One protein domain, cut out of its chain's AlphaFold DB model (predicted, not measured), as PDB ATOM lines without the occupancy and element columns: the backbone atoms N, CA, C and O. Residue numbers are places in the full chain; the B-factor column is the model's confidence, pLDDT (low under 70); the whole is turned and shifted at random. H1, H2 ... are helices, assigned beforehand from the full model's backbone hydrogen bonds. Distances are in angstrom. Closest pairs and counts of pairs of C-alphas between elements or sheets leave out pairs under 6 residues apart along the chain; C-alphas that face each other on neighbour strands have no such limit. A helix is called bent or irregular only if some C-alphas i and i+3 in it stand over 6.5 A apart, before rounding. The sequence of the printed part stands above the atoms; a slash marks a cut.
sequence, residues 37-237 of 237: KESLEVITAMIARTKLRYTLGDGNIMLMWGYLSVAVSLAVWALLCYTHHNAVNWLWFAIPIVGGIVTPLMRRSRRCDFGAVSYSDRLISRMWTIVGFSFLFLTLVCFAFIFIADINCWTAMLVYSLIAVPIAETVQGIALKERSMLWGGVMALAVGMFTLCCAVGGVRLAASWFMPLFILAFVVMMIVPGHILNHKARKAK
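What this domain is: This is residues 37 to 237 of the 237 residues of an uncharacterized protein of Porphyromonadaceae bacterium (UniProt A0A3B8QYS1). Six long helices stand side by side along one axis, set in a ring in chain order: H1b, H2, H3, H4, H5 and H6, with H6 back beside H1b. The ring is loosest between H2 and H3, and the first residues of H1, 37 to 47, stick out beyond one end of the body. The printed part has 201 residues with six named helices, H1 to H6, and no named strand; the class is all helix. The whole is compact, with a radius of gyration of the C-alphas of 19.1 A, and its outline is a rod spanning 71 by 28 by 28 A.

Where its parts are: H1, residues 37 to 83, was assigned as one helix by its hydrogen bonds but is bent: C-alphas 57 and 60 are 6.7 A apart. Its arms are H1a, residues 37 to 57, 29.2 A long, beginning at C-alpha 37 (-10.703, 2.066, -11.319), and H1b, residues 60 to 83, 34.1 A long. H2 is residues 86 to 114, 44.6 A; H3 is residues 119 to 149, 44.7 A; H4 is residues 154 to 175 and H5 is residues 179 to 200, each 31.7 A. H6, residues 207 to 235, also assigned as one helix, is bent, with C-alphas 221 and 224 at 6.5 A. Its arms are H6a, residues 207 to 221, 20.6 A, and H6b, residues 224 to 235, 16.8 A, ending at C-alpha 235 (-16.977, 21.094, -22.688).

How they stand to each other: H1b, H4, H5, H6a and H6b form a bundle, helices running along one another. H4 and H5 touch as a hairpin, closest at the C-alphas of Leu 162 and Gly 192, 4.6 A, at a shallow tilt of 21 degrees. H5 and H6a form another hairpin, with the C-alphas of Gly 184 and Met 221 closest at 4.1 A. H6a touches H1b, opposite ways, closest at the C-alphas of Val 70 and Ile 215, 5.6 A. H1b and H2 are a hairpin, closest at the C-alphas of Val 76 and Val 88, 6.0 A. H3 and H4 are a hairpin too, closest at the C-alphas of Ser 120 and Ala 175, 6.1 A. H2 and H3 are near each other, with 5 pairs of C-alphas within 10 A. H1a touches H6b with residues 52 to 56 alone, closest at the C-alphas of Leu 56 and Ala 233, 5.4 A. Every O i to N i+4 pair is within hydrogen-bond range in H1a, H1b, H3, H5 and H6b; the counts are 15 of 25 in H2, 17 of 18 in H4 and 10 of 11 in H6a.

The domain as a whole: The C-alphas of Lys 37 and Ala 149 are the two farthest apart, at 72.6 A. The printed part has no cut and no long link. Its mean pLDDT is 73.3, and 68 residues are under 70, among them residues 37 to 59 and 105 to 121.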
ATOM      1  N   LYS A  37     -10.029   1.269 -10.294       53.00
ATOM      2  CA  LYS A  37     -10.703   2.066 -11.319       53.00
ATOM      3  C   LYS A  37     -11.858   2.913 -10.779       53.00
ATOM      4  O   LYS A  37     -11.901   4.087 -11.111       53.00
ATOM      5  N   GLU A  38     -12.727   2.388  -9.916       54.97
ATOM      6  CA  GLU A  38     -13.868   3.135  -9.360       54.97
ATOM      7  C   GLU A  38     -13.423   4.184  -8.333       54.97
ATOM      8  O   GLU A  38     -13.937   5.299  -8.325       54.97
ATOM      9  N   SER A  39     -12.417   3.887  -7.507       51.88
ATOM     10  CA  SER A  39     -11.850   4.870  -6.571       51.88
ATOM     11  C   SER A  39     -11.118   5.996  -7.310       51.88
ATOM     12  O   SER A  39     -11.281   7.169  -6.968       51.88
ATOM     13  N   LEU A  40     -10.366   5.669  -8.369       59.34
ATOM     14  CA  LEU A  40      -9.771   6.664  -9.264       59.34
ATOM     15  C   LEU A  40     -10.837   7.453 -10.021       59.34
ATOM     16  O   LEU A  40     -10.690   8.664 -10.162       59.34
ATOM     17  N   GLU A  41     -11.916   6.819 -10.468       67.50
ATOM     18  CA  GLU A  41     -13.020   7.476 -11.165       67.50
ATOM     19  C   GLU A  41     -13.789   8.416 -10.238       67.50
ATOM     20  O   GLU A  41     -14.075   9.545 -10.625       67.50
ATOM     21  N   VAL A  42     -14.023   8.037  -8.980       65.06
ATOM     22  CA  VAL A  42     -14.634   8.909  -7.967       65.06
ATOM     23  C   VAL A  42     -13.713  10.080  -7.619       65.06
ATOM     24  O   VAL A  42     -14.184  11.217  -7.563       65.06
ATOM     25  N   ILE A  43     -12.406   9.858  -7.437       67.06
ATOM     26  CA  ILE A  43     -11.437  10.940  -7.190       67.06
ATOM     27  C   ILE A  43     -11.365  11.868  -8.406       67.06
ATOM     28  O   ILE A  43     -11.413  13.090  -8.262       67.06
ATOM     29  N   THR A  44     -11.330  11.310  -9.614       63.22
ATOM     30  CA  THR A  44     -11.286  12.073 -10.865       63.22
ATOM     31  C   THR A  44     -12.584  12.839 -11.080       63.22
ATOM     32  O   THR A  44     -12.536  14.017 -11.420       63.22
ATOM     33  N   ALA A  45     -13.740  12.248 -10.780       60.12
ATOM     34  CA  ALA A  45     -15.039  12.907 -10.816       60.12
ATOM     35  C   ALA A  45     -15.145  14.008  -9.753       60.12
ATOM     36  O   ALA A  45     -15.698  15.069 -10.038       60.12
ATOM     37  N   MET A  46     -14.579  13.824  -8.555       54.88
ATOM     38  CA  MET A  46     -14.516  14.877  -7.537       54.88
ATOM     39  C   MET A  46     -13.583  16.021  -7.953       54.88
ATOM     40  O   MET A  46     -13.960  17.185  -7.806       54.88
ATOM     41  N   ILE A  47     -12.410  15.735  -8.524       59.72
ATOM     42  CA  ILE A  47     -11.468  16.750  -9.029       59.72
ATOM     43  C   ILE A  47     -12.063  17.488 -10.236       59.72
ATOM     44  O   ILE A  47     -11.995  18.719 -10.301       59.72
ATOM     45  N   ALA A  48     -12.700  16.767 -11.161       56.66
ATOM     46  CA  ALA A  48     -13.376  17.325 -12.327       56.66
ATOM     47  C   ALA A  48     -14.560  18.202 -11.912       56.66
ATOM     48  O   ALA A  48     -14.633  19.351 -12.338       56.66
ATOM     49  N   ARG A  49     -15.425  17.735 -10.998       50.56
ATOM     50  CA  ARG A  49     -16.522  18.541 -10.430       50.56
ATOM     51  C   ARG A  49     -16.004  19.762  -9.679       50.56
ATOM     52  O   ARG A  49     -16.616  20.823  -9.763       50.56
ATOM     53  N   THR A  50     -14.870  19.648  -8.990       52.22
ATOM     54  CA  THR A  50     -14.232  20.780  -8.309       52.22
ATOM     55  C   THR A  50     -13.744  21.818  -9.325       52.22
ATOM     56  O   THR A  50     -14.100  22.986  -9.206       52.22
ATOM     57  N   LYS A  51     -13.037  21.409 -10.390       50.84
ATOM     58  CA  LYS A  51     -12.626  22.305 -11.490       50.84
ATOM     59  C   LYS A  51     -13.804  22.919 -12.256       50.84
ATOM     60  O   LYS A  51     -13.742  24.091 -12.625       50.84
ATOM     61  N   LEU A  52     -14.872  22.156 -12.487       51.97
ATOM     62  CA  LEU A  52     -16.073  22.629 -13.182       51.97
ATOM     63  C   LEU A  52     -16.785  23.727 -12.385       51.97
ATOM     64  O   LEU A  52     -17.211  24.737 -12.943       51.97
ATOM     65  N   ARG A  53     -16.862  23.555 -11.059       54.62
ATOM     66  CA  ARG A  53     -17.435  24.542 -10.134       54.62
ATOM     67  C   ARG A  53     -16.674  25.868 -10.160       54.62
ATOM     68  O   ARG A  53     -17.315  26.912 -10.226       54.62
ATOM     69  N   TYR A  54     -15.339  25.824 -10.184       52.62
ATOM     70  CA  TYR A  54     -14.506  27.033 -10.278       52.62
ATOM     71  C   TYR A  54     -14.660  27.784 -11.612       52.62
ATOM     72  O   TYR A  54     -14.538  29.001 -11.642       52.62
ATOM     73  N   THR A  55     -14.950  27.088 -12.717       50.97
ATOM     74  CA  THR A  55     -14.952  27.683 -14.071       50.97
ATOM     75  C   THR A  55     -16.337  28.137 -14.557       50.97
ATOM     76  O   THR A  55     -16.438  29.185 -15.193       50.97
ATOM     77  N   LEU A  56     -17.419  27.417 -14.221       50.94
ATOM     78  CA  LEU A  56     -18.813  27.819 -14.522       50.94
ATOM     79  C   LEU A  56     -19.288  28.998 -13.653       50.94
ATOM     80  O   LEU A  56     -20.138  29.800 -14.055       50.94
ATOM     81  N   GLY A  57     -18.762  29.061 -12.428       53.69
ATOM     82  CA  GLY A  57     -19.073  30.046 -11.401       53.69
ATOM     83  C   GLY A  57     -18.789  31.475 -11.854       53.69
ATOM     84  O   GLY A  57     -19.690  32.273 -12.119       53.69
ATOM     85  N   ASP A  58     -17.508  31.778 -11.987       63.97
ATOM     86  CA  ASP A  58     -17.048  33.153 -12.148       63.97
ATOM     87  C   ASP A  58     -17.250  33.707 -13.562       63.97
ATOM     88  O   ASP A  58     -17.546  34.893 -13.716       63.97
ATOM     89  N   GLY A  59     -17.238  32.854 -14.596       67.00
ATOM     90  CA  GLY A  59     -17.333  33.298 -15.991       67.00
ATOM     91  C   GLY A  59     -18.608  34.087 -16.316       67.00
ATOM     92  O   GLY A  59     -18.537  35.130 -16.960       67.00
ATOM     93  N   ASN A  60     -19.781  33.647 -15.839       71.50
ATOM     94  CA  ASN A  60     -21.047  34.337 -16.140       71.50
ATOM     95  C   ASN A  60     -21.220  35.659 -15.361       71.50
ATOM     96  O   ASN A  60     -21.836  36.591 -15.869       71.50
ATOM     97  N   ILE A  61     -20.661  35.772 -14.145       75.25
ATOM     98  CA  ILE A  61     -20.643  37.055 -13.411       75.25
ATOM     99  C   ILE A  61     -19.733  38.047 -14.138       75.25
ATOM    100  O   ILE A  61     -20.117  39.197 -14.333       75.25
ATOM    101  N   MET A  62     -18.567  37.586 -14.589       73.69
ATOM    102  CA  MET A  62     -17.609  38.419 -15.307       73.69
ATOM    103  C   MET A  62     -18.144  38.878 -16.671       73.69
ATOM    104  O   MET A  62     -18.023  40.050 -17.011       73.69
ATOM    105  N   LEU A  63     -18.826  37.997 -17.416       80.25
ATOM    106  CA  LEU A  63     -19.511  38.358 -18.666       80.25
ATOM    107  C   LEU A  63     -20.575  39.434 -18.433       80.25
ATOM    108  O   LEU A  63     -20.608  40.418 -19.164       80.25
ATOM    109  N   MET A  64     -21.418  39.276 -17.411       82.12
ATOM    110  CA  MET A  64     -22.437  40.269 -17.065       82.12
ATOM    111  C   MET A  64     -21.816  41.644 -16.776       82.12
ATOM    112  O   MET A  64     -22.268  42.641 -17.333       82.12
ATOM    113  N   TRP A  65     -20.769  41.699 -15.946       80.50
ATOM    114  CA  TRP A  65     -20.061  42.945 -15.633       80.50
ATOM    115  C   TRP A  65     -19.359  43.552 -16.852       80.50
ATOM    116  O   TRP A  65     -19.406  44.770 -17.038       80.50
ATOM    117  N   GLY A  66     -18.780  42.716 -17.716       82.06
ATOM    118  CA  GLY A  66     -18.162  43.137 -18.970       82.06
ATOM    119  C   GLY A  66     -19.175  43.757 -19.932       82.06
ATOM    120  O   GLY A  66     -18.982  44.884 -20.380       82.06
ATOM    121  N   TYR A  67     -20.292  43.073 -20.201       84.06
ATOM    122  CA  TYR A  67     -21.351  43.593 -21.074       84.06
ATOM    123  C   TYR A  67     -21.999  44.855 -20.513       84.06
ATOM    124  O   TYR A  67     -22.238  45.788 -21.273       84.06
ATOM    125  N   LEU A  68     -22.247  44.909 -19.202       85.56
ATOM    126  CA  LEU A  68     -22.796  46.099 -18.555       85.56
ATOM    127  C   LEU A  68     -21.858  47.300 -18.731       85.56
ATOM    128  O   LEU A  68     -22.298  48.367 -19.152       85.56
ATOM    129  N   SER A  69     -20.562  47.112 -18.469       83.56
ATOM    130  CA  SER A  69     -19.556  48.171 -18.603       83.56
ATOM    131  C   SER A  69     -19.416  48.644 -20.050       83.56
ATOM    132  O   SER A  69     -19.373  49.848 -20.300       83.56
ATOM    133  N   VAL A  70     -19.411  47.721 -21.018       85.50
ATOM    134  CA  VAL A  70     -19.351  48.057 -22.449       85.50
ATOM    135  C   VAL A  70     -20.620  48.772 -22.910       85.50
ATOM    136  O   VAL A  70     -20.519  49.780 -23.603       85.50
ATOM    137  N   ALA A  71     -21.804  48.311 -22.500       85.62
ATOM    138  CA  ALA A  71     -23.073  48.937 -22.866       85.62
ATOM    139  C   ALA A  71     -23.179  50.370 -22.328       85.62
ATOM    140  O   ALA A  71     -23.539  51.279 -23.074       85.62
ATOM    141  N   VAL A  72     -22.807  50.593 -21.062       84.56
ATOM    142  CA  VAL A  72     -22.786  51.940 -20.474       84.56
ATOM    143  C   VAL A  72     -21.740  52.817 -21.160       84.56
ATOM    144  O   VAL A  72     -22.042  53.958 -21.491       84.56
ATOM    145  N   SER A  73     -20.549  52.288 -21.454       82.88
ATOM    146  CA  SER A  73     -19.499  53.039 -22.159       82.88
ATOM    147  C   SER A  73     -19.920  53.436 -23.577       82.88
ATOM    148  O   SER A  73     -19.672  54.562 -23.999       82.88
ATOM    149  N   LEU A  74     -20.602  52.545 -24.306       84.62
ATOM    150  CA  LEU A  74     -21.177  52.840 -25.621       84.62
ATOM    151  C   LEU A  74     -22.274  53.905 -25.533       84.62
ATOM    152  O   LEU A  74     -22.291  54.821 -26.350       84.62
ATOM    153  N   ALA A  75     -23.157  53.817 -24.536       83.25
ATOM    154  CA  ALA A  75     -24.192  54.821 -24.309       83.25
ATOM    155  C   ALA A  75     -23.580  56.193 -23.985       83.25
ATOM    156  O   ALA A  75     -23.979  57.201 -24.566       83.25
ATOM    157  N   VAL A  76     -22.564  56.229 -23.118       80.50
ATOM    158  CA  VAL A  76     -21.796  57.438 -22.796       80.50
ATOM    159  C   VAL A  76     -21.141  58.015 -24.050       80.50
ATOM    160  O   VAL A  76     -21.248  59.215 -24.296       80.50
ATOM    161  N   TRP A  77     -20.511  57.178 -24.875       81.25
ATOM    162  CA  TRP A  77     -19.872  57.624 -26.110       81.25
ATOM    163  C   TRP A  77     -20.884  58.204 -27.107       81.25
ATOM    164  O   TRP A  77     -20.668  59.301 -27.620       81.25
ATOM    165  N   ALA A  78     -22.020  57.530 -27.309       79.25
ATOM    166  CA  ALA A  78     -23.092  58.016 -28.169       79.25
ATOM    167  C   ALA A  78     -23.635  59.369 -27.680       79.25
ATOM    168  O   ALA A  78     -23.701  60.321 -28.453       79.25
ATOM    169  N   LEU A  79     -23.961  59.498 -26.390       76.31
ATOM    170  CA  LEU A  79     -24.476  60.753 -25.837       76.31
ATOM    171  C   LEU A  79     -23.455  61.895 -25.921       76.31
ATOM    172  O   LEU A  79     -23.846  63.026 -26.217       76.31
ATOM    173  N   LEU A  80     -22.164  61.618 -25.711       74.12
ATOM    174  CA  LEU A  80     -21.092  62.604 -25.887       74.12
ATOM    175  C   LEU A  80     -21.029  63.133 -27.323       74.12
ATOM    176  O   LEU A  80     -20.839  64.333 -27.503       74.12
ATOM    177  N   CYS A  81     -21.240  62.270 -28.322       70.56
ATOM    178  CA  CYS A  81     -21.310  62.674 -29.727       70.56
ATOM    179  C   CYS A  81     -22.549  63.523 -30.057       70.56
ATOM    180  O   CYS A  81     -22.465  64.365 -30.944       70.56
ATOM    181  N   TYR A  82     -23.680  63.324 -29.367       68.31
ATOM    182  CA  TYR A  82     -24.928  64.045 -29.663       68.31
ATOM    183  C   TYR A  82     -25.124  65.339 -28.864       68.31
ATOM    184  O   TYR A  82     -25.674  66.297 -29.395       68.31
ATOM    185  N   THR A  83     -24.730  65.377 -27.588       63.53
ATOM    186  CA  THR A  83     -25.117  66.474 -26.676       63.53
ATOM    187  C   THR A  83     -23.964  67.348 -26.204       63.53
ATOM    188  O   THR A  83     -24.229  68.444 -25.718       63.53
ATOM    189  N   HIS A  84     -22.704  66.899 -26.310       63.12
ATOM    190  CA  HIS A  84     -21.513  67.600 -25.789       63.12
ATOM    191  C   HIS A  84     -21.626  68.092 -24.323       63.12
ATOM    192  O   HIS A  84     -20.808  68.887 -23.863       63.12
ATOM    193  N   HIS A  85     -22.619  67.616 -23.565       62.22
ATOM    194  CA  HIS A  85     -22.973  68.131 -22.247       62.22
ATOM    195  C   HIS A  85     -22.375  67.246 -21.147       62.22
ATOM    196  O   HIS A  85     -22.446  66.022 -21.217       62.22
ATOM    197  N   ASN A  86     -21.864  67.839 -20.064       59.97
ATOM    198  CA  ASN A  86     -21.271  67.094 -18.935       59.97
ATOM    199  C   ASN A  86     -22.268  66.216 -18.144       59.97
ATOM    200  O   ASN A  86     -21.859  65.453 -17.269       59.97
ATOM    201  N   ALA A  87     -23.568  66.277 -18.459       62.16
ATOM    202  CA  ALA A  87     -24.597  65.434 -17.845       62.16
ATOM    203  C   ALA A  87     -24.391  63.933 -18.131       62.16
ATOM    204  O   ALA A  87     -24.875  63.087 -17.382       62.16
ATOM    205  N   VAL A  88     -23.614  63.594 -19.165       67.31
ATOM    206  CA  VAL A  88     -23.292  62.205 -19.520       67.31
ATOM    207  C   VAL A  88     -22.532  61.479 -18.401       67.31
ATOM    208  O   VAL A  88     -22.644  60.262 -18.275       67.31
ATOM    209  N   ASN A  89     -21.838  62.204 -17.516       69.44
ATOM    210  CA  ASN A  89     -21.098  61.587 -16.414       69.44
ATOM    211  C   ASN A  89     -21.999  60.849 -15.403       69.44
ATOM    212  O   ASN A  89     -21.541  59.921 -14.740       69.44
ATOM    213  N   TRP A  90     -23.291  61.186 -15.331       71.62
ATOM    214  CA  TRP A  90     -24.249  60.500 -14.460       71.62
ATOM    215  C   TRP A  90     -24.541  59.059 -14.895       71.62
ATOM    216  O   TRP A  90     -24.862  58.225 -14.046       71.62
ATOM    217  N   LEU A  91     -24.372  58.725 -16.183       78.19
ATOM    218  CA  LEU A  91     -24.559  57.354 -16.673       78.19
ATOM    219  C   LEU A  91     -23.564  56.375 -16.039       78.19
ATOM    220  O   LEU A  91     -23.887  55.199 -15.886       78.19
ATOM    221  N   TRP A  92     -22.388  56.841 -15.608       73.88
ATOM    222  CA  TRP A  92     -21.407  55.984 -14.943       73.88
ATOM    223  C   TRP A  92     -21.923  55.407 -13.622       73.88
ATOM    224  O   TRP A  92     -21.526  54.302 -13.259       73.88
ATOM    225  N   PHE A  93     -22.865  56.074 -12.942       76.88
ATOM    226  CA  PHE A  93     -23.511  55.529 -11.743       76.88
ATOM    227  C   PHE A  93     -24.475  54.376 -12.036       76.88
ATOM    228  O   PHE A  93     -24.786  53.604 -11.128       76.88
ATOM    229  N   ALA A  94     -24.899  54.184 -13.287       78.94
ATOM    230  CA  ALA A  94     -25.704  53.021 -13.649       78.94
ATOM    231  C   ALA A  94     -24.936  51.709 -13.410       78.94
ATOM    232  O   ALA A  94     -25.534  50.725 -12.982       78.94
ATOM    233  N   ILE A  95     -23.611  51.701 -13.606       81.12
ATOM    234  CA  ILE A  95     -22.759  50.520 -13.401       81.12
ATOM    235  C   ILE A  95     -22.813  50.018 -11.945       81.12
ATOM    236  O   ILE A  95     -23.188  48.860 -11.750       81.12
ATOM    237  N   PRO A  96     -22.492  50.820 -10.906       76.88
ATOM    238  CA  PRO A  96     -22.565  50.362  -9.521       76.88
ATOM    239  C   PRO A  96     -23.999  50.085  -9.054       76.88
ATOM    240  O   PRO A  96     -24.190  49.165  -8.261       76.88
ATOM    241  N   ILE A  97     -25.009  50.812  -9.550       80.31
ATOM    242  CA  ILE A  97     -26.417  50.558  -9.198       80.31
ATOM    243  C   ILE A  97     -26.854  49.187  -9.725       80.31
ATOM    244  O   ILE A  97     -27.292  48.330  -8.958       80.31
ATOM    245  N   VAL A  98     -26.688  48.941 -11.026       80.62
ATOM    246  CA  VAL A  98     -27.087  47.674 -11.652       80.62
ATOM    247  C   VAL A  98     -26.203  46.533 -11.152       80.62
ATOM    248  O   VAL A  98     -26.707  45.490 -10.740       80.62
ATOM    249  N   GLY A  99     -24.888  46.735 -11.100       73.06
ATOM    250  CA  GLY A  99     -23.938  45.745 -10.602       73.06
ATOM    251  C   GLY A  99     -24.179  45.371  -9.138       73.06
ATOM    252  O   GLY A  99     -24.141  44.187  -8.790       73.06
ATOM    253  N   GLY A 100     -24.499  46.348  -8.287       74.81
ATOM    254  CA  GLY A 100     -24.817  46.148  -6.872       74.81
ATOM    255  C   GLY A 100     -26.121  45.385  -6.634       74.81
ATOM    256  O   GLY A 100     -26.206  44.636  -5.664       74.81
ATOM    257  N   ILE A 101     -27.106  45.507  -7.530       77.62
ATOM    258  CA  ILE A 101     -28.386  44.785  -7.443       77.62
ATOM    259  C   ILE A 101     -28.270  43.374  -8.032       77.62
ATOM    260  O   ILE A 101     -28.704  42.401  -7.414       77.62
ATOM    261  N   VAL A 102     -27.667  43.227  -9.213       75.06
ATOM    262  CA  VAL A 102     -27.671  41.946  -9.940       75.06
ATOM    263  C   VAL A 102     -26.669  40.945  -9.351       75.06
ATOM    264  O   VAL A 102     -26.965  39.750  -9.258       75.06
ATOM    265  N   THR A 103     -25.517  41.407  -8.856       75.50
ATOM    266  CA  THR A 103     -24.493  40.535  -8.248       75.50
ATOM    267  C   THR A 103     -25.014  39.708  -7.058       75.50
ATOM    268  O   THR A 103     -24.813  38.488  -7.061       75.50
ATOM    269  N   PRO A 104     -25.699  40.276  -6.042       70.31
ATOM    270  CA  PRO A 104     -26.240  39.485  -4.935       70.31
ATOM    271  C   PRO A 104     -27.369  38.542  -5.367       70.31
ATOM    272  O   PRO A 104     -27.467  37.447  -4.809       70.31
ATOM    273  N   LEU A 105     -28.170  38.901  -6.378       67.19
ATOM    274  CA  LEU A 105     -29.216  38.028  -6.928       67.19
ATOM    275  C   LEU A 105     -28.608  36.766  -7.562       67.19
ATOM    276  O   LEU A 105     -28.980  35.646  -7.199       67.19
ATOM    277  N   MET A 106     -27.596  36.927  -8.419       65.38
ATOM    278  CA  MET A 106     -26.866  35.798  -9.011       65.38
ATOM    279  C   MET A 106     -26.090  34.998  -7.961       65.38
ATOM    280  O   MET A 106     -26.043  33.769  -8.025       65.38
ATOM    281  N   ARG A 107     -25.520  35.661  -6.949       64.38
ATOM    282  CA  ARG A 107     -24.822  34.985  -5.845       64.38
ATOM    283  C   ARG A 107     -25.770  34.139  -4.991       64.38
ATOM    284  O   ARG A 107     -25.382  33.056  -4.553       64.38
ATOM    285  N   ARG A 108     -27.003  34.603  -4.765       57.22
ATOM    286  CA  ARG A 108     -28.033  33.878  -4.003       57.22
ATOM    287  C   ARG A 108     -28.492  32.622  -4.738       57.22
ATOM    288  O   ARG A 108     -28.504  31.560  -4.127       57.22
ATOM    289  N   SER A 109     -28.771  32.729  -6.038       56.44
ATOM    290  CA  SER A 109     -29.117  31.578  -6.886       56.44
ATOM    291  C   SER A 109     -28.010  30.508  -6.879       56.44
ATOM    292  O   SER A 109     -28.288  29.328  -6.689       56.44
ATOM    293  N   ARG A 110     -26.735  30.913  -6.932       59.41
ATOM    294  CA  ARG A 110     -25.589  29.983  -6.900       59.41
ATOM    295  C   ARG A 110     -25.367  29.288  -5.562       59.41
ATOM    296  O   ARG A 110     -24.861  28.168  -5.534       59.41
ATOM    297  N   ARG A 111     -25.703  29.941  -4.444       55.50
ATOM    298  CA  ARG A 111     -25.560  29.331  -3.115       55.50
ATOM    299  C   ARG A 111     -26.506  28.141  -2.943       55.50
ATOM    300  O   ARG A 111     -26.146  27.209  -2.231       55.50
ATOM    301  N   CYS A 112     -27.648  28.162  -3.630       51.84
ATOM    302  CA  CYS A 112     -28.575  27.036  -3.706       51.84
ATOM    303  C   CYS A 112     -28.022  25.874  -4.551       51.84
ATOM    304  O   CYS A 112     -28.159  24.734  -4.128       51.84
ATOM    305  N   ASP A 113     -27.341  26.149  -5.670       53.12
ATOM    306  CA  ASP A 113     -26.809  25.097  -6.558       53.12
ATOM    307  C   ASP A 113     -25.515  24.436  -6.054       53.12
ATOM    308  O   ASP A 113     -25.305  23.237  -6.242       53.12
ATOM    309  N   PHE A 114     -24.608  25.202  -5.435       56.16
ATOM    310  CA  PHE A 114     -23.239  24.729  -5.179       56.16
ATOM    311  C   PHE A 114     -22.865  24.575  -3.698       56.16
ATOM    312  O   PHE A 114     -21.865  23.915  -3.407       56.16
ATOM    313  N   GLY A 115     -23.670  25.105  -2.764       47.53
ATOM    314  CA  GLY A 115     -23.641  24.829  -1.315       47.53
ATOM    315  C   GLY A 115     -22.408  25.298  -0.519       47.53
ATOM    316  O   GLY A 115     -22.558  25.780   0.605       47.53
ATOM    317  N   ALA A 116     -21.197  25.224  -1.076       53.75
ATOM    318  CA  ALA A 116     -19.941  25.546  -0.400       53.75
ATOM    319  C   ALA A 116     -19.168  26.653  -1.137       53.75
ATOM    320  O   ALA A 116     -18.853  26.525  -2.316       53.75
ATOM    321  N   VAL A 117     -18.856  27.737  -0.417       60.09
ATOM    322  CA  VAL A 117     -18.031  28.858  -0.902       60.09
ATOM    323  C   VAL A 117     -16.562  28.491  -0.714       60.09
ATOM    324  O   VAL A 117     -16.156  28.201   0.418       60.09
ATOM    325  N   SER A 118     -15.769  28.520  -1.785       64.75
ATOM    326  CA  SER A 118     -14.339  28.230  -1.689       64.75
ATOM    327  C   SER A 118     -13.569  29.340  -0.959       64.75
ATOM    328  O   SER A 118     -14.043  30.469  -0.795       64.75
ATOM    329  N   TYR A 119     -12.353  29.027  -0.508       62.72
ATOM    330  CA  TYR A 119     -11.411  30.013   0.019       62.72
ATOM    331  C   TYR A 119     -11.111  31.111  -1.016       62.72
ATOM    332  O   TYR A 119     -11.163  32.293  -0.669       62.72
ATOM    333  N   SER A 120     -10.891  30.737  -2.284       65.00
ATOM    334  CA  SER A 120     -10.650  31.689  -3.379       65.00
ATOM    335  C   SER A 120     -11.842  32.624  -3.587       65.00
ATOM    336  O   SER A 120     -11.657  33.836  -3.613       65.00
ATOM    337  N   ASP A 121     -13.071  32.104  -3.600       67.88
ATOM    338  CA  ASP A 121     -14.289  32.919  -3.748       67.88
ATOM    339  C   ASP A 121     -14.442  33.935  -2.610       67.88
ATOM    340  O   ASP A 121     -14.946  35.047  -2.793       67.88
ATOM    341  N   ARG A 122     -14.023  33.560  -1.395       70.81
ATOM    342  CA  ARG A 122     -14.064  34.447  -0.231       70.81
ATOM    343  C   ARG A 122     -13.014  35.549  -0.337       70.81
ATOM    344  O   ARG A 122     -13.321  36.683   0.022       70.81
ATOM    345  N   LEU A 123     -11.817  35.229  -0.829       76.00
ATOM    346  CA  LEU A 123     -10.772  36.213  -1.104       76.00
ATOM    347  C   LEU A 123     -11.240  37.195  -2.181       76.00
ATOM    348  O   LEU A 123     -11.300  38.391  -1.914       76.00
ATOM    349  N   ILE A 124     -11.685  36.683  -3.329       77.62
ATOM    350  CA  ILE A 124     -12.201  37.469  -4.457       77.62
ATOM    351  C   ILE A 124     -13.335  38.384  -3.988       77.62
ATOM    352  O   ILE A 124     -13.286  39.595  -4.187       77.62
ATOM    353  N   SER A 125     -14.318  37.846  -3.262       75.56
ATOM    354  CA  SER A 125     -15.425  38.648  -2.736       75.56
ATOM    355  C   SER A 125     -14.965  39.760  -1.797       75.56
ATOM    356  O   SER A 125     -15.556  40.833  -1.833       75.56
ATOM    357  N   ARG A 126     -13.971  39.517  -0.935       78.00
ATOM    358  CA  ARG A 126     -13.445  40.545  -0.022       78.00
ATOM    359  C   ARG A 126     -12.697  41.634  -0.784       78.00
ATOM    360  O   ARG A 126     -12.875  42.804  -0.470       78.00
ATOM    361  N   MET A 127     -11.916  41.261  -1.796       82.75
ATOM    362  CA  MET A 127     -11.208  42.213  -2.653       82.75
ATOM    363  C   MET A 127     -12.187  43.133  -3.386       82.75
ATOM    364  O   MET A 127     -12.040  44.350  -3.324       82.75
ATOM    365  N   TRP A 128     -13.246  42.576  -3.974       81.31
ATOM    366  CA  TRP A 128     -14.290  43.363  -4.633       81.31
ATOM    367  C   TRP A 128     -15.067  44.269  -3.674       81.31
ATOM    368  O   TRP A 128     -15.436  45.379  -4.050       81.31
ATOM    369  N   THR A 129     -15.277  43.849  -2.422       81.38
ATOM    370  CA  THR A 129     -15.849  44.729  -1.394       81.38
ATOM    371  C   THR A 129     -14.946  45.931  -1.117       81.38
ATOM    372  O   THR A 129     -15.449  47.048  -1.050       81.38
ATOM    373  N   ILE A 130     -13.627  45.731  -1.012       84.81
ATOM    374  CA  ILE A 130     -12.663  46.825  -0.809       84.81
ATOM    375  C   ILE A 130     -12.696  47.791  -1.996       84.81
ATOM    376  O   ILE A 130     -12.862  48.989  -1.788       84.81
ATOM    377  N   VAL A 131     -12.625  47.274  -3.228       84.88
ATOM    378  CA  VAL A 131     -12.705  48.089  -4.453       84.88
ATOM    379  C   VAL A 131     -14.007  48.896  -4.487       84.88
ATOM    380  O   VAL A 131     -13.979  50.098  -4.741       84.88
ATOM    381  N   GLY A 132     -15.144  48.274  -4.160       81.88
ATOM    382  CA  GLY A 132     -16.439  48.953  -4.084       81.88
ATOM    383  C   GLY A 132     -16.476  50.077  -3.043       81.88
ATOM    384  O   GLY A 132     -16.945  51.174  -3.342       81.88
ATOM    385  N   PHE A 133     -15.933  49.850  -1.843       84.19
ATOM    386  CA  PHE A 133     -15.817  50.902  -0.825       84.19
ATOM    387  C   PHE A 133     -14.909  52.047  -1.274       84.19
ATOM    388  O   PHE A 133     -15.233  53.208  -1.028       84.19
ATOM    389  N   SER A 134     -13.808  51.750  -1.964       84.50
ATOM    390  CA  SER A 134     -12.934  52.784  -2.514       84.50
ATOM    391  C   SER A 134     -13.632  53.628  -3.586       84.50
ATOM    392  O   SER A 134     -13.467  54.845  -3.582       84.50
ATOM    393  N   PHE A 135     -14.475  53.032  -4.437       82.19
ATOM    394  CA  PHE A 135     -15.322  53.785  -5.374       82.19
ATOM    395  C   PHE A 135     -16.320  54.704  -4.660       82.19
ATOM    396  O   PHE A 135     -16.491  55.855  -5.068       82.19
ATOM    397  N   LEU A 136     -16.958  54.230  -3.583       84.00
ATOM    398  CA  LEU A 136     -17.866  55.053  -2.777       84.00
ATOM    399  C   LEU A 136     -17.133  56.231  -2.130       84.00
ATOM    400  O   LEU A 136     -17.614  57.362  -2.185       84.00
ATOM    401  N   PHE A 137     -15.951  55.982  -1.564       85.31
ATOM    402  CA  PHE A 137     -15.130  57.029  -0.963       85.31
ATOM    403  C   PHE A 137     -14.683  58.063  -2.002       85.31
ATOM    404  O   PHE A 137     -14.834  59.261  -1.779       85.31
ATOM    405  N   LEU A 138     -14.212  57.615  -3.169       82.75
ATOM    406  CA  LEU A 138     -13.806  58.504  -4.259       82.75
ATOM    407  C   LEU A 138     -14.973  59.355  -4.775       82.75
ATOM    408  O   LEU A 138     -14.796  60.543  -5.037       82.75
ATOM    409  N   THR A 139     -16.167  58.768  -4.870       79.88
ATOM    410  CA  THR A 139     -17.395  59.485  -5.238       79.88
ATOM    411  C   THR A 139     -17.696  60.592  -4.229       79.88
ATOM    412  O   THR A 139     -17.924  61.734  -4.621       79.88
ATOM    413  N   LEU A 140     -17.637  60.286  -2.928       83.62
ATOM    414  CA  LEU A 140     -17.881  61.255  -1.857       83.62
ATOM    415  C   LEU A 140     -16.869  62.407  -1.895       83.62
ATOM    416  O   LEU A 140     -17.255  63.570  -1.793       83.62
ATOM    417  N   VAL A 141     -15.592  62.093  -2.116       82.56
ATOM    418  CA  VAL A 141     -14.531  63.095  -2.279       82.56
ATOM    419  C   VAL A 141     -14.790  63.976  -3.505       82.56
ATOM    420  O   VAL A 141     -14.685  65.195  -3.404       82.56
ATOM    421  N   CYS A 142     -15.192  63.402  -4.643       76.81
ATOM    422  CA  CYS A 142     -15.537  64.184  -5.834       76.81
ATOM    423  C   CYS A 142     -16.721  65.127  -5.580       76.81
ATOM    424  O   CYS A 142     -16.655  66.290  -5.969       76.81
ATOM    425  N   PHE A 143     -17.766  64.669  -4.883       76.06
ATOM    426  CA  PHE A 143     -18.885  65.531  -4.490       76.06
ATOM    427  C   PHE A 143     -18.442  66.676  -3.574       76.06
ATOM    428  O   PHE A 143     -18.880  67.808  -3.771       76.06
ATOM    429  N   ALA A 144     -17.543  66.415  -2.621       79.06
ATOM    430  CA  ALA A 144     -16.997  67.455  -1.752       79.06
ATOM    431  C   ALA A 144     -16.203  68.512  -2.541       79.06
ATOM    432  O   ALA A 144     -16.391  69.706  -2.325       79.06
ATOM    433  N   PHE A 145     -15.363  68.096  -3.496       76.12
ATOM    434  CA  PHE A 145     -14.599  69.024  -4.338       76.12
ATOM    435  C   PHE A 145     -15.473  69.843  -5.290       76.12
ATOM    436  O   PHE A 145     -15.206  71.028  -5.476       76.12
ATOM    437  N   ILE A 146     -16.528  69.248  -5.847       75.25
ATOM    438  CA  ILE A 146     -17.497  69.978  -6.674       75.25
ATOM    439  C   ILE A 146     -18.213  71.037  -5.824       75.25
ATOM    440  O   ILE A 146     -18.321  72.183  -6.245       75.25
ATOM    441  N   PHE A 147     -18.649  70.687  -4.611       70.62
ATOM    442  CA  PHE A 147     -19.415  71.598  -3.755       70.62
ATOM    443  C   PHE A 147     -18.575  72.737  -3.155       70.62
ATOM    444  O   PHE A 147     -19.107  73.807  -2.873       70.62
ATOM    445  N   ILE A 148     -17.272  72.516  -2.942       70.75
ATOM    446  CA  ILE A 148     -16.381  73.484  -2.281       70.75
ATOM    447  C   ILE A 148     -15.568  74.314  -3.286       70.75
ATOM    448  O   ILE A 148     -15.319  75.489  -3.032       70.75
ATOM    449  N   ALA A 149     -15.130  73.724  -4.402       61.28
ATOM    450  CA  ALA A 149     -14.153  74.337  -5.307       61.28
ATOM    451  C   ALA A 149     -14.615  74.440  -6.775       61.28
ATOM    452  O   ALA A 149     -13.865  74.971  -7.589       61.28
ATOM    453  N   ASP A 150     -15.804  73.929  -7.125       60.12
ATOM    454  CA  ASP A 150     -16.339  73.871  -8.501       60.12
ATOM    455  C   ASP A 150     -15.387  73.185  -9.514       60.12
ATOM    456  O   ASP A 150     -15.397  73.430 -10.722       60.12
ATOM    457  N   ILE A 151     -14.521  72.289  -9.018       68.38
ATOM    458  CA  ILE A 151     -13.560  71.542  -9.837       68.38
ATOM    459  C   ILE A 151     -14.181  70.209 -10.263       68.38
ATOM    460  O   ILE A 151     -14.522  69.353  -9.446       68.38
ATOM    461  N   ASN A 152     -14.262  69.994 -11.576       65.25
ATOM    462  CA  ASN A 152     -14.775  68.764 -12.173       65.25
ATOM    463  C   ASN A 152     -13.723  67.636 -12.159       65.25
ATOM    464  O   ASN A 152     -13.022  67.406 -13.143       65.25
ATOM    465  N   CYS A 153     -13.645  66.880 -11.061       68.12
ATOM    466  CA  CYS A 153     -12.694  65.771 -10.875       68.12
ATOM    467  C   CYS A 153     -13.114  64.427 -11.516       68.12
ATOM    468  O   CYS A 153     -12.517  63.391 -11.226       68.12
ATOM    469  N   TRP A 154     -14.112  64.406 -12.406       68.12
ATOM    470  CA  TRP A 154     -14.677  63.182 -13.003       68.12
ATOM    471  C   TRP A 154     -13.651  62.287 -13.713       68.12
ATOM    472  O   TRP A 154     -13.743  61.060 -13.656       68.12
ATOM    473  N   THR A 155     -12.625  62.885 -14.320       70.19
ATOM    474  CA  THR A 155     -11.513  62.163 -14.956       70.19
ATOM    475  C   THR A 155     -10.765  61.262 -13.970       70.19
ATOM    476  O   THR A 155     -10.348  60.167 -14.340       70.19
ATOM    477  N   ALA A 156     -10.643  61.670 -12.702       73.06
ATOM    478  CA  ALA A 156      -9.994  60.863 -11.673       73.06
ATOM    479  C   ALA A 156     -10.745  59.546 -11.431       73.06
ATOM    480  O   ALA A 156     -10.119  58.516 -11.188       73.06
ATOM    481  N   MET A 157     -12.074  59.550 -11.565       75.44
ATOM    482  CA  MET A 157     -12.906  58.357 -11.401       75.44
ATOM    483  C   MET A 157     -12.701  57.355 -12.547       75.44
ATOM    484  O   MET A 157     -12.591  56.151 -12.309       75.44
ATOM    485  N   LEU A 158     -12.569  57.853 -13.780       77.25
ATOM    486  CA  LEU A 158     -12.268  57.032 -14.958       77.25
ATOM    487  C   LEU A 158     -10.871  56.411 -14.865       77.25
ATOM    488  O   LEU A 158     -10.720  55.204 -15.053       77.25
ATOM    489  N   VAL A 159      -9.866  57.208 -14.500       81.38
ATOM    490  CA  VAL A 159      -8.491  56.726 -14.305       81.38
ATOM    491  C   VAL A 159      -8.430  55.699 -13.174       81.38
ATOM    492  O   VAL A 159      -7.837  54.636 -13.343       81.38
ATOM    493  N   TYR A 160      -9.103  55.963 -12.050       83.31
ATOM    494  CA  TYR A 160      -9.181  55.017 -10.941       83.31
ATOM    495  C   TYR A 160      -9.798  53.684 -11.376       83.31
ATOM    496  O   TYR A 160      -9.271  52.626 -11.033       83.31
ATOM    497  N   SER A 161     -10.861  53.713 -12.186       83.44
ATOM    498  CA  SER A 161     -11.499  52.490 -12.683       83.44
ATOM    499  C   SER A 161     -10.571  51.638 -13.554       83.44
ATOM    500  O   SER A 161     -10.519  50.425 -13.368       83.44
ATOM    501  N   LEU A 162      -9.763  52.263 -14.417       83.06
ATOM    502  CA  LEU A 162      -8.787  51.576 -15.267       83.06
ATOM    503  C   LEU A 162      -7.535  51.089 -14.523       83.06
ATOM    504  O   LEU A 162      -6.701  50.415 -15.116       83.06
ATOM    505  N   ILE A 163      -7.382  51.410 -13.240       87.12
ATOM    506  CA  ILE A 163      -6.267  50.922 -12.420       87.12
ATOM    507  C   ILE A 163      -6.778  49.887 -11.420       87.12
ATOM    508  O   ILE A 163      -6.308  48.750 -11.397       87.12
ATOM    509  N   ALA A 164      -7.780  50.254 -10.620       86.62
ATOM    510  CA  ALA A 164      -8.303  49.405  -9.559       86.62
ATOM    511  C   ALA A 164      -8.971  48.135 -10.105       86.62
ATOM    512  O   ALA A 164      -8.739  47.052  -9.562       86.62
ATOM    513  N   VAL A 165      -9.758  48.244 -11.186       86.81
ATOM    514  CA  VAL A 165     -10.455  47.085 -11.769       86.81
ATOM    515  C   VAL A 165      -9.460  46.105 -12.403       86.81
ATOM    516  O   VAL A 165      -9.493  44.938 -12.016       86.81
ATOM    517  N   PRO A 166      -8.507  46.516 -13.265       87.50
ATOM    518  CA  PRO A 166      -7.529  45.578 -13.821       87.50
ATOM    519  C   PRO A 166      -6.614  44.927 -12.781       87.50
ATOM    520  O   PRO A 166      -6.248  43.761 -12.940       87.50
ATOM    521  N   ILE A 167      -6.268  45.623 -11.690       88.25
ATOM    522  CA  ILE A 167      -5.531  45.009 -10.574       88.25
ATOM    523  C   ILE A 167      -6.376  43.915  -9.913       88.25
ATOM    524  O   ILE A 167      -5.887  42.799  -9.722       88.25
ATOM    525  N   ALA A 168      -7.640  44.208  -9.591       87.00
ATOM    526  CA  ALA A 168      -8.548  43.232  -8.991       87.00
ATOM    527  C   ALA A 168      -8.734  42.002  -9.895       87.00
ATOM    528  O   ALA A 168      -8.607  40.872  -9.423       87.00
ATOM    529  N   GLU A 169      -8.928  42.221 -11.197       83.44
ATOM    530  CA  GLU A 169      -9.041  41.177 -12.221       83.44
ATOM    531  C   GLU A 169      -7.762  40.341 -12.356       83.44
ATOM    532  O   GLU A 169      -7.814  39.114 -12.430       83.44
ATOM    533  N   THR A 170      -6.584  40.970 -12.315       85.94
ATOM    534  CA  THR A 170      -5.304  40.249 -12.398       85.94
ATOM    535  C   THR A 170      -5.125  39.320 -11.198       85.94
ATOM    536  O   THR A 170      -4.749  38.155 -11.361       85.94
ATOM    537  N   VAL A 171      -5.446  39.791  -9.987       85.19
ATOM    538  CA  VAL A 171      -5.400  38.948  -8.782       85.19
ATOM    539  C   VAL A 171      -6.453  37.843  -8.846       85.19
ATOM    540  O   VAL A 171      -6.163  36.701  -8.484       85.19
ATOM    541  N   GLN A 172      -7.643  38.141  -9.370       81.31
ATOM    542  CA  GLN A 172      -8.673  37.135  -9.613       81.31
ATOM    543  C   GLN A 172      -8.182  36.066 -10.610       81.31
ATOM    544  O   GLN A 172      -8.391  34.872 -10.385       81.31
ATOM    545  N   GLY A 173      -7.443  36.457 -11.653       79.19
ATOM    546  CA  GLY A 173      -6.813  35.555 -12.622       79.19
ATOM    547  C   GLY A 173      -5.773  34.624 -12.002       79.19
ATOM    548  O   GLY A 173      -5.735  33.433 -12.328       79.19
ATOM    549  N   ILE A 174      -4.977  35.130 -11.053       80.50
ATOM    550  CA  ILE A 174      -4.027  34.326 -10.268       80.50
ATOM    551  C   ILE A 174      -4.778  33.340  -9.363       80.50
ATOM    552  O   ILE A 174      -4.435  32.157  -9.330       80.50
ATOM    553  N   ALA A 175      -5.826  33.799  -8.672       74.69
ATOM    554  CA  ALA A 175      -6.627  32.969  -7.773       74.69
ATOM    555  C   ALA A 175      -7.334  31.814  -8.506       74.69
ATOM    556  O   ALA A 175      -7.437  30.712  -7.963       74.69
ATOM    557  N   LEU A 176      -7.767  32.047  -9.749       71.19
ATOM    558  CA  LEU A 176      -8.387  31.043 -10.620       71.19
ATOM    559  C   LEU A 176      -7.375  30.223 -11.436       71.19
ATOM    560  O   LEU A 176      -7.767  29.269 -12.105       71.19
ATOM    561  N   LYS A 177      -6.072  30.545 -11.364       70.81
ATOM    562  CA  LYS A 177      -4.988  29.928 -12.157       70.81
ATOM    563  C   LYS A 177      -5.260  29.935 -13.670       70.81
ATOM    564  O   LYS A 177      -4.828  29.034 -14.392       70.81
ATOM    565  N   GLU A 178      -5.948  30.961 -14.165       71.88
ATOM    566  CA  GLU A 178      -6.337  31.084 -15.570       71.88
ATOM    567  C   GLU A 178      -5.482  32.140 -16.276       71.88
ATOM    568  O   GLU A 178      -5.625  33.346 -16.069       71.88
ATOM    569  N   ARG A 179      -4.580  31.676 -17.155       74.81
ATOM    570  CA  ARG A 179      -3.626  32.546 -17.870       74.81
ATOM    571  C   ARG A 179      -4.320  33.615 -18.714       74.81
ATOM    572  O   ARG A 179      -3.805  34.720 -18.815       74.81
ATOM    573  N   SER A 180      -5.482  33.307 -19.295       75.69
ATOM    574  CA  SER A 180      -6.225  34.272 -20.117       75.69
ATOM    575  C   SER A 180      -6.659  35.504 -19.326       75.69
ATOM    576  O   SER A 180      -6.715  36.594 -19.883       75.69
ATOM    577  N   MET A 181      -6.976  35.326 -18.047       76.69
ATOM    578  CA  MET A 181      -7.476  36.399 -17.197       76.69
ATOM    579  C   MET A 181      -6.331  37.249 -16.648       76.69
ATOM    580  O   MET A 181      -6.428  38.471 -16.621       76.69
ATOM    581  N   LEU A 182      -5.200  36.605 -16.334       83.88
ATOM    582  CA  LEU A 182      -3.951  37.290 -16.004       83.88
ATOM    583  C   LEU A 182      -3.518  38.237 -17.137       83.88
ATOM    584  O   LEU A 182      -3.307  39.421 -16.900       83.88
ATOM    585  N   TRP A 183      -3.410  37.730 -18.371       83.12
ATOM    586  CA  TRP A 183      -2.980  38.545 -19.511       83.12
ATOM    587  C   TRP A 183      -3.993  39.641 -19.860       83.12
ATOM    588  O   TRP A 183      -3.582  40.756 -20.172       83.12
ATOM    589  N   GLY A 184      -5.296  39.360 -19.753       83.31
ATOM    590  CA  GLY A 184      -6.344  40.360 -19.967       83.31
ATOM    591  C   GLY A 184      -6.259  41.528 -18.978       83.31
ATOM    592  O   GLY A 184      -6.278  42.686 -19.395       83.31
ATOM    593  N   GLY A 185      -6.085  41.232 -17.685       85.06
ATOM    594  CA  GLY A 185      -5.906  42.241 -16.639       85.06
ATOM    595  C   GLY A 185      -4.622  43.059 -16.807       85.06
ATOM    596  O   GLY A 185      -4.663  44.283 -16.724       85.06
ATOM    597  N   VAL A 186      -3.495  42.418 -17.138       88.06
ATOM    598  CA  VAL A 186      -2.218  43.119 -17.375       88.06
ATOM    599  C   VAL A 186      -2.304  44.064 -18.578       88.06
ATOM    600  O   VAL A 186      -1.835  45.198 -18.499       88.06
ATOM    601  N   MET A 187      -2.941  43.638 -19.673       88.12
ATOM    602  CA  MET A 187      -3.143  44.491 -20.850       88.12
ATOM    603  C   MET A 187      -4.037  45.694 -20.534       88.12
ATOM    604  O   MET A 187      -3.701  46.819 -20.901       88.12
ATOM    605  N   ALA A 188      -5.142  45.486 -19.814       86.12
ATOM    606  CA  ALA A 188      -6.013  46.582 -19.394       86.12
ATOM    607  C   ALA A 188      -5.316  47.537 -18.411       86.12
ATOM    608  O   ALA A 188      -5.482  48.751 -18.516       86.12
ATOM    609  N   LEU A 189      -4.472  47.017 -17.515       89.19
ATOM    610  CA  LEU A 189      -3.669  47.832 -16.605       89.19
ATOM    611  C   LEU A 189      -2.651  48.691 -17.364       89.19
ATOM    612  O   LEU A 189      -2.478  49.860 -17.029       89.19
ATOM    613  N   ALA A 190      -2.013  48.157 -18.410       89.38
ATOM    614  CA  ALA A 190      -1.109  48.931 -19.261       89.38
ATOM    615  C   ALA A 190      -1.835  50.108 -19.942       89.38
ATOM    616  O   ALA A 190      -1.322  51.228 -19.953       89.38
ATOM    617  N   VAL A 191      -3.062  49.883 -20.430       87.44
ATOM    618  CA  VAL A 191      -3.926  50.949 -20.974       87.44
ATOM    619  C   VAL A 191      -4.305  51.968 -19.890       87.44
ATOM    620  O   VAL A 191      -4.295  53.174 -20.145       87.44
ATOM    621  N   GLY A 192      -4.580  51.517 -18.665       84.94
ATOM    622  CA  GLY A 192      -4.847  52.390 -17.519       84.94
ATOM    623  C   GLY A 192      -3.656  53.264 -17.128       84.94
ATOM    624  O   GLY A 192      -3.817  54.466 -16.928       84.94
ATOM    625  N   MET A 193      -2.450  52.697 -17.101       86.06
ATOM    626  CA  MET A 193      -1.215  53.440 -16.834       86.06
ATOM    627  C   MET A 193      -0.922  54.468 -17.927       86.06
ATOM    628  O   MET A 193      -0.582  55.608 -17.620       86.06
ATOM    629  N   PHE A 194      -1.122  54.105 -19.195       85.88
ATOM    630  CA  PHE A 194      -1.021  55.053 -20.306       85.88
ATOM    631  C   PHE A 194      -2.014  56.213 -20.144       85.88
ATOM    632  O   PHE A 194      -1.643  57.381 -20.268       85.88
ATOM    633  N   THR A 195      -3.256  55.901 -19.768       81.31
ATOM    634  CA  THR A 195      -4.302  56.899 -19.508       81.31
ATOM    635  C   THR A 195      -3.931  57.831 -18.354       81.31
ATOM    636  O   THR A 195      -4.123  59.042 -18.463       81.31
ATOM    637  N   LEU A 196      -3.378  57.296 -17.262       82.31
ATOM    638  CA  LEU A 196      -2.904  58.084 -16.124       82.31
ATOM    639  C   LEU A 196      -1.814  59.075 -16.556       82.31
ATOM    640  O   LEU A 196      -1.891  60.251 -16.205       82.31
ATOM    641  N   CYS A 197      -0.843  58.631 -17.357       82.19
ATOM    642  CA  CYS A 197       0.201  59.503 -17.896       82.19
ATOM    643  C   CYS A 197      -0.382  60.631 -18.761       82.19
ATOM    644  O   CYS A 197       0.031  61.781 -18.622       82.19
ATOM    645  N   CYS A 198      -1.377  60.342 -19.605       78.12
ATOM    646  CA  CYS A 198      -2.064  61.368 -20.397       78.12
ATOM    647  C   CYS A 198      -2.855  62.355 -19.524       78.12
ATOM    648  O   CYS A 198      -2.836  63.555 -19.797       78.12
ATOM    649  N   ALA A 199      -3.508  61.867 -18.466       76.12
ATOM    650  CA  ALA A 199      -4.278  62.694 -17.541       76.12
ATOM    651  C   ALA A 199      -3.386  63.662 -16.746       76.12
ATOM    652  O   ALA A 199      -3.716  64.838 -16.625       76.12
ATOM    653  N   VAL A 200      -2.239  63.187 -16.244       77.38
ATOM    654  CA  VAL A 200      -1.259  64.023 -15.524       77.38
ATOM    655  C   VAL A 200      -0.520  64.964 -16.480       77.38
ATOM    656  O   VAL A 200      -0.245  66.106 -16.126       77.38
ATOM    657  N   GLY A 201      -0.257  64.525 -17.715       71.62
ATOM    658  CA  GLY A 201       0.384  65.327 -18.761       71.62
ATOM    659  C   GLY A 201      -0.480  66.452 -19.343       71.62
ATOM    660  O   GLY A 201      -0.054  67.108 -20.289       71.62
ATOM    661  N   GLY A 202      -1.695  66.673 -18.828       62.69
ATOM    662  CA  GLY A 202      -2.585  67.748 -19.278       62.69
ATOM    663  C   GLY A 202      -3.200  67.525 -20.664       62.69
ATOM    664  O   GLY A 202      -3.824  68.435 -21.215       62.69
ATOM    665  N   VAL A 203      -3.064  66.324 -21.234       64.56
ATOM    666  CA  VAL A 203      -3.709  65.969 -22.501       64.56
ATOM    667  C   VAL A 203      -5.196  65.786 -22.225       64.56
ATOM    668  O   VAL A 203      -5.598  64.906 -21.464       64.56
ATOM    669  N   ARG A 204      -6.037  66.623 -22.844       57.72
ATOM    670  CA  ARG A 204      -7.495  66.484 -22.741       57.72
ATOM    671  C   ARG A 204      -7.882  65.097 -23.248       57.72
ATOM    672  O   ARG A 204      -7.659  64.798 -24.420       57.72
ATOM    673  N   LEU A 205      -8.460  64.261 -22.381       62.75
ATOM    674  CA  LEU A 205      -8.971  62.947 -22.769       62.75
ATOM    675  C   LEU A 205     -10.175  63.137 -23.694       62.75
ATOM    676  O   LEU A 205     -11.322  63.205 -23.257       62.75
ATOM    677  N   ALA A 206      -9.898  63.272 -24.987       58.62
ATOM    678  CA  ALA A 206     -10.924  63.384 -26.001       58.62
ATOM    679  C   ALA A 206     -11.732  62.082 -26.036       58.62
ATOM    680  O   ALA A 206     -11.176  60.993 -26.223       58.62
ATOM    681  N   ALA A 207     -13.054  62.210 -25.895       61.34
ATOM    682  CA  ALA A 207     -13.992  61.090 -25.924       61.34
ATOM    683  C   ALA A 207     -13.799  60.194 -27.163       61.34
ATOM    684  O   ALA A 207     -13.961  58.981 -27.074       61.34
ATOM    685  N   SER A 208     -13.371  60.779 -28.286       64.81
ATOM    686  CA  SER A 208     -13.169  60.108 -29.572       64.81
ATOM    687  C   SER A 208     -12.099  59.013 -29.575       64.81
ATOM    688  O   SER A 208     -12.236  58.056 -30.328       64.81
ATOM    689  N   TRP A 209     -11.036  59.136 -28.774       69.69
ATOM    690  CA  TRP A 209      -9.966  58.123 -28.699       69.69
ATOM    691  C   TRP A 209      -9.968  57.375 -27.369       69.69
ATOM    692  O   TRP A 209      -9.664  56.183 -27.333       69.69
ATOM    693  N   PHE A 210     -10.361  58.041 -26.282       75.31
ATOM    694  CA  PHE A 210     -10.369  57.421 -24.964       75.31
ATOM    695  C   PHE A 210     -11.507  56.403 -24.790       75.31
ATOM    696  O   PHE A 210     -11.267  55.318 -24.262       75.31
ATOM    697  N   MET A 211     -12.725  56.696 -25.269       77.50
ATOM    698  CA  MET A 211     -13.865  55.781 -25.090       77.50
ATOM    699  C   MET A 211     -13.677  54.442 -25.823       77.50
ATOM    700  O   MET A 211     -13.910  53.404 -25.201       77.50
ATOM    701  N   PRO A 212     -13.194  54.397 -27.084       80.38
ATOM    702  CA  PRO A 212     -12.899  53.126 -27.747       80.38
ATOM    703  C   PRO A 212     -11.802  52.317 -27.045       80.38
ATOM    704  O   PRO A 212     -11.940  51.102 -26.911       80.38
ATOM    705  N   LEU A 213     -10.741  52.973 -26.554       81.75
ATOM    706  CA  LEU A 213      -9.676  52.321 -25.780       81.75
ATOM    707  C   LEU A 213     -10.204  51.731 -24.470       81.75
ATOM    708  O   LEU A 213      -9.858  50.602 -24.124       81.75
ATOM    709  N   PHE A 214     -11.071  52.467 -23.774       80.31
ATOM    710  CA  PHE A 214     -11.735  52.005 -22.561       80.31
ATOM    711  C   PHE A 214     -12.595  50.768 -22.845       80.31
ATOM    712  O   PHE A 214     -12.432  49.738 -22.196       80.31
ATOM    713  N   ILE A 215     -13.448  50.820 -23.873       84.38
ATOM    714  CA  ILE A 215     -14.279  49.682 -24.288       84.38
ATOM    715  C   ILE A 215     -13.402  48.473 -24.628       84.38
ATOM    716  O   ILE A 215     -13.653  47.378 -24.127       84.38
ATOM    717  N   LEU A 216     -12.349  48.662 -25.427       85.25
ATOM    718  CA  LEU A 216     -11.439  47.587 -25.819       85.25
ATOM    719  C   LEU A 216     -10.758  46.949 -24.599       85.25
ATOM    720  O   LEU A 216     -10.702  45.722 -24.509       85.25
ATOM    721  N   ALA A 217     -10.298  47.755 -23.639       83.81
ATOM    722  CA  ALA A 217      -9.696  47.262 -22.402       83.81
ATOM    723  C   ALA A 217     -10.681  46.388 -21.607       83.81
ATOM    724  O   ALA A 217     -10.324  45.281 -21.202       83.81
ATOM    725  N   PHE A 218     -11.939  46.825 -21.465       79.00
ATOM    726  CA  PHE A 218     -12.994  46.050 -20.798       79.00
ATOM    727  C   PHE A 218     -13.347  44.754 -21.540       79.00
ATOM    728  O   PHE A 218     -13.538  43.709 -20.913       79.00
ATOM    729  N   VAL A 219     -13.381  44.783 -22.875       84.19
ATOM    730  CA  VAL A 219     -13.609  43.588 -23.703       84.19
ATOM    731  C   VAL A 219     -12.487  42.568 -23.490       84.19
ATOM    732  O   VAL A 219     -12.760  41.393 -23.233       84.19
ATOM    733  N   VAL A 220     -11.229  43.007 -23.554       82.94
ATOM    734  CA  VAL A 220     -10.057  42.130 -23.414       82.94
ATOM    735  C   VAL A 220      -9.949  41.554 -22.001       82.94
ATOM    736  O   VAL A 220      -9.632  40.374 -21.860       82.94
ATOM    737  N   MET A 221     -10.244  42.338 -20.960       79.50
ATOM    738  CA  MET A 221     -10.085  41.867 -19.580       79.50
ATOM    739  C   MET A 221     -11.258  41.040 -19.050       79.50
ATOM    740  O   MET A 221     -11.012  40.121 -18.283       79.50
ATOM    741  N   MET A 222     -12.508  41.318 -19.443       78.06
ATOM    742  CA  MET A 222     -13.684  40.623 -18.885       78.06
ATOM    743  C   MET A 222     -14.382  39.702 -19.890       78.06
ATOM    744  O   MET A 222     -14.760  38.580 -19.549       78.06
ATOM    745  N   ILE A 223     -14.566  40.137 -21.141       81.50
ATOM    746  CA  ILE A 223     -15.379  39.386 -22.115       81.50
ATOM    747  C   ILE A 223     -14.605  38.185 -22.665       81.50
ATOM    748  O   ILE A 223     -15.146  37.078 -22.717       81.50
ATOM    749  N   VAL A 224     -13.333  38.375 -23.028       81.81
ATOM    750  CA  VAL A 224     -12.468  37.304 -23.554       81.81
ATOM    751  C   VAL A 224     -12.297  36.160 -22.544       81.81
ATOM    752  O   VAL A 224     -12.673  35.028 -22.871       81.81
ATOM    753  N   PRO A 225     -11.804  36.390 -21.307       76.69
ATOM    754  CA  PRO A 225     -11.664  35.302 -20.347       76.69
ATOM    755  C   PRO A 225     -13.022  34.758 -19.887       76.69
ATOM    756  O   PRO A 225     -13.123  33.563 -19.611       76.69
ATOM    757  N   GLY A 226     -14.084  35.572 -19.891       76.38
ATOM    758  CA  GLY A 226     -15.441  35.140 -19.557       76.38
ATOM    759  C   GLY A 226     -15.989  34.096 -20.533       76.38
ATOM    760  O   GLY A 226     -16.505  33.057 -20.113       76.38
ATOM    761  N   HIS A 227     -15.809  34.311 -21.841       79.06
ATOM    762  CA  HIS A 227     -16.174  33.328 -22.868       79.06
ATOM    763  C   HIS A 227     -15.289  32.084 -22.830       79.06
ATOM    764  O   HIS A 227     -15.802  30.975 -22.979       79.06
ATOM    765  N   ILE A 228     -13.985  32.234 -22.579       78.62
ATOM    766  CA  ILE A 228     -13.062  31.095 -22.458       78.62
ATOM    767  C   ILE A 228     -13.439  30.212 -21.264       78.62
ATOM    768  O   ILE A 228     -13.500  28.988 -21.417       78.62
ATOM    769  N   LEU A 229     -13.740  30.809 -20.104       73.38
ATOM    770  CA  LEU A 229     -14.254  30.078 -18.944       73.38
ATOM    771  C   LEU A 229     -15.540  29.345 -19.319       73.38
ATOM    772  O   LEU A 229     -15.618  28.137 -19.138       73.38
ATOM    773  N   ASN A 230     -16.508  30.039 -19.917       73.44
ATOM    774  CA  ASN A 230     -17.802  29.459 -20.269       73.44
ATOM    775  C   ASN A 230     -17.699  28.313 -21.297       73.44
ATOM    776  O   ASN A 230     -18.435  27.328 -21.219       73.44
ATOM    777  N   HIS A 231     -16.766  28.399 -22.250       73.75
ATOM    778  CA  HIS A 231     -16.519  27.346 -23.239       73.75
ATOM    779  C   HIS A 231     -15.867  26.109 -22.624       73.75
ATOM    780  O   HIS A 231     -16.321  24.988 -22.856       73.75
ATOM    781  N   LYS A 232     -14.832  26.297 -21.792       69.19
ATOM    782  CA  LYS A 232     -14.207  25.201 -21.027       69.19
ATOM    783  C   LYS A 232     -15.230  24.489 -20.150       69.19
ATOM    784  O   LYS A 232     -15.221  23.269 -20.027       69.19
ATOM    785  N   ALA A 233     -16.123  25.273 -19.576       65.44
ATOM    786  CA  ALA A 233     -17.111  24.825 -18.633       65.44
ATOM    787  C   ALA A 233     -18.275  24.064 -19.301       65.44
ATOM    788  O   ALA A 233     -18.775  23.092 -18.740       65.44
ATOM    789  N   ARG A 234     -18.640  24.431 -20.539       65.69
ATOM    790  CA  ARG A 234     -19.553  23.650 -21.392       65.69
ATOM    791  C   ARG A 234     -18.958  22.337 -21.885       65.69
ATOM    792  O   ARG A 234     -19.685  21.362 -21.971       65.69
ATOM    793  N   LYS A 235     -17.662  22.307 -22.205       62.53
ATOM    794  CA  LYS A 235     -16.977  21.094 -22.688       62.53
ATOM    795  C   LYS A 235     -16.797  20.008 -21.631       62.53
ATOM    796  O   LYS A 235     -16.539  18.868 -21.987       62.53
ATOM    797  N   ALA A 236     -16.842  20.378 -20.358       57.25
ATOM    798  CA  ALA A 236     -16.645  19.451 -19.251       57.25
ATOM    799  C   ALA A 236     -17.968  19.050 -18.563       57.25
ATOM    800  O   ALA A 236     -17.938  18.380 -17.530       57.25
ATOM    801  N   LYS A 237     -19.108  19.465 -19.132       47.25
ATOM    802  CA  LYS A 237     -20.451  18.986 -18.799       47.25
ATOM    803  C   LYS A 237     -20.815  17.833 -19.729       47.25
ATOM    804  O   LYS A 237     -21.486  16.908 -19.229       47.25
TER     805      LYS A 237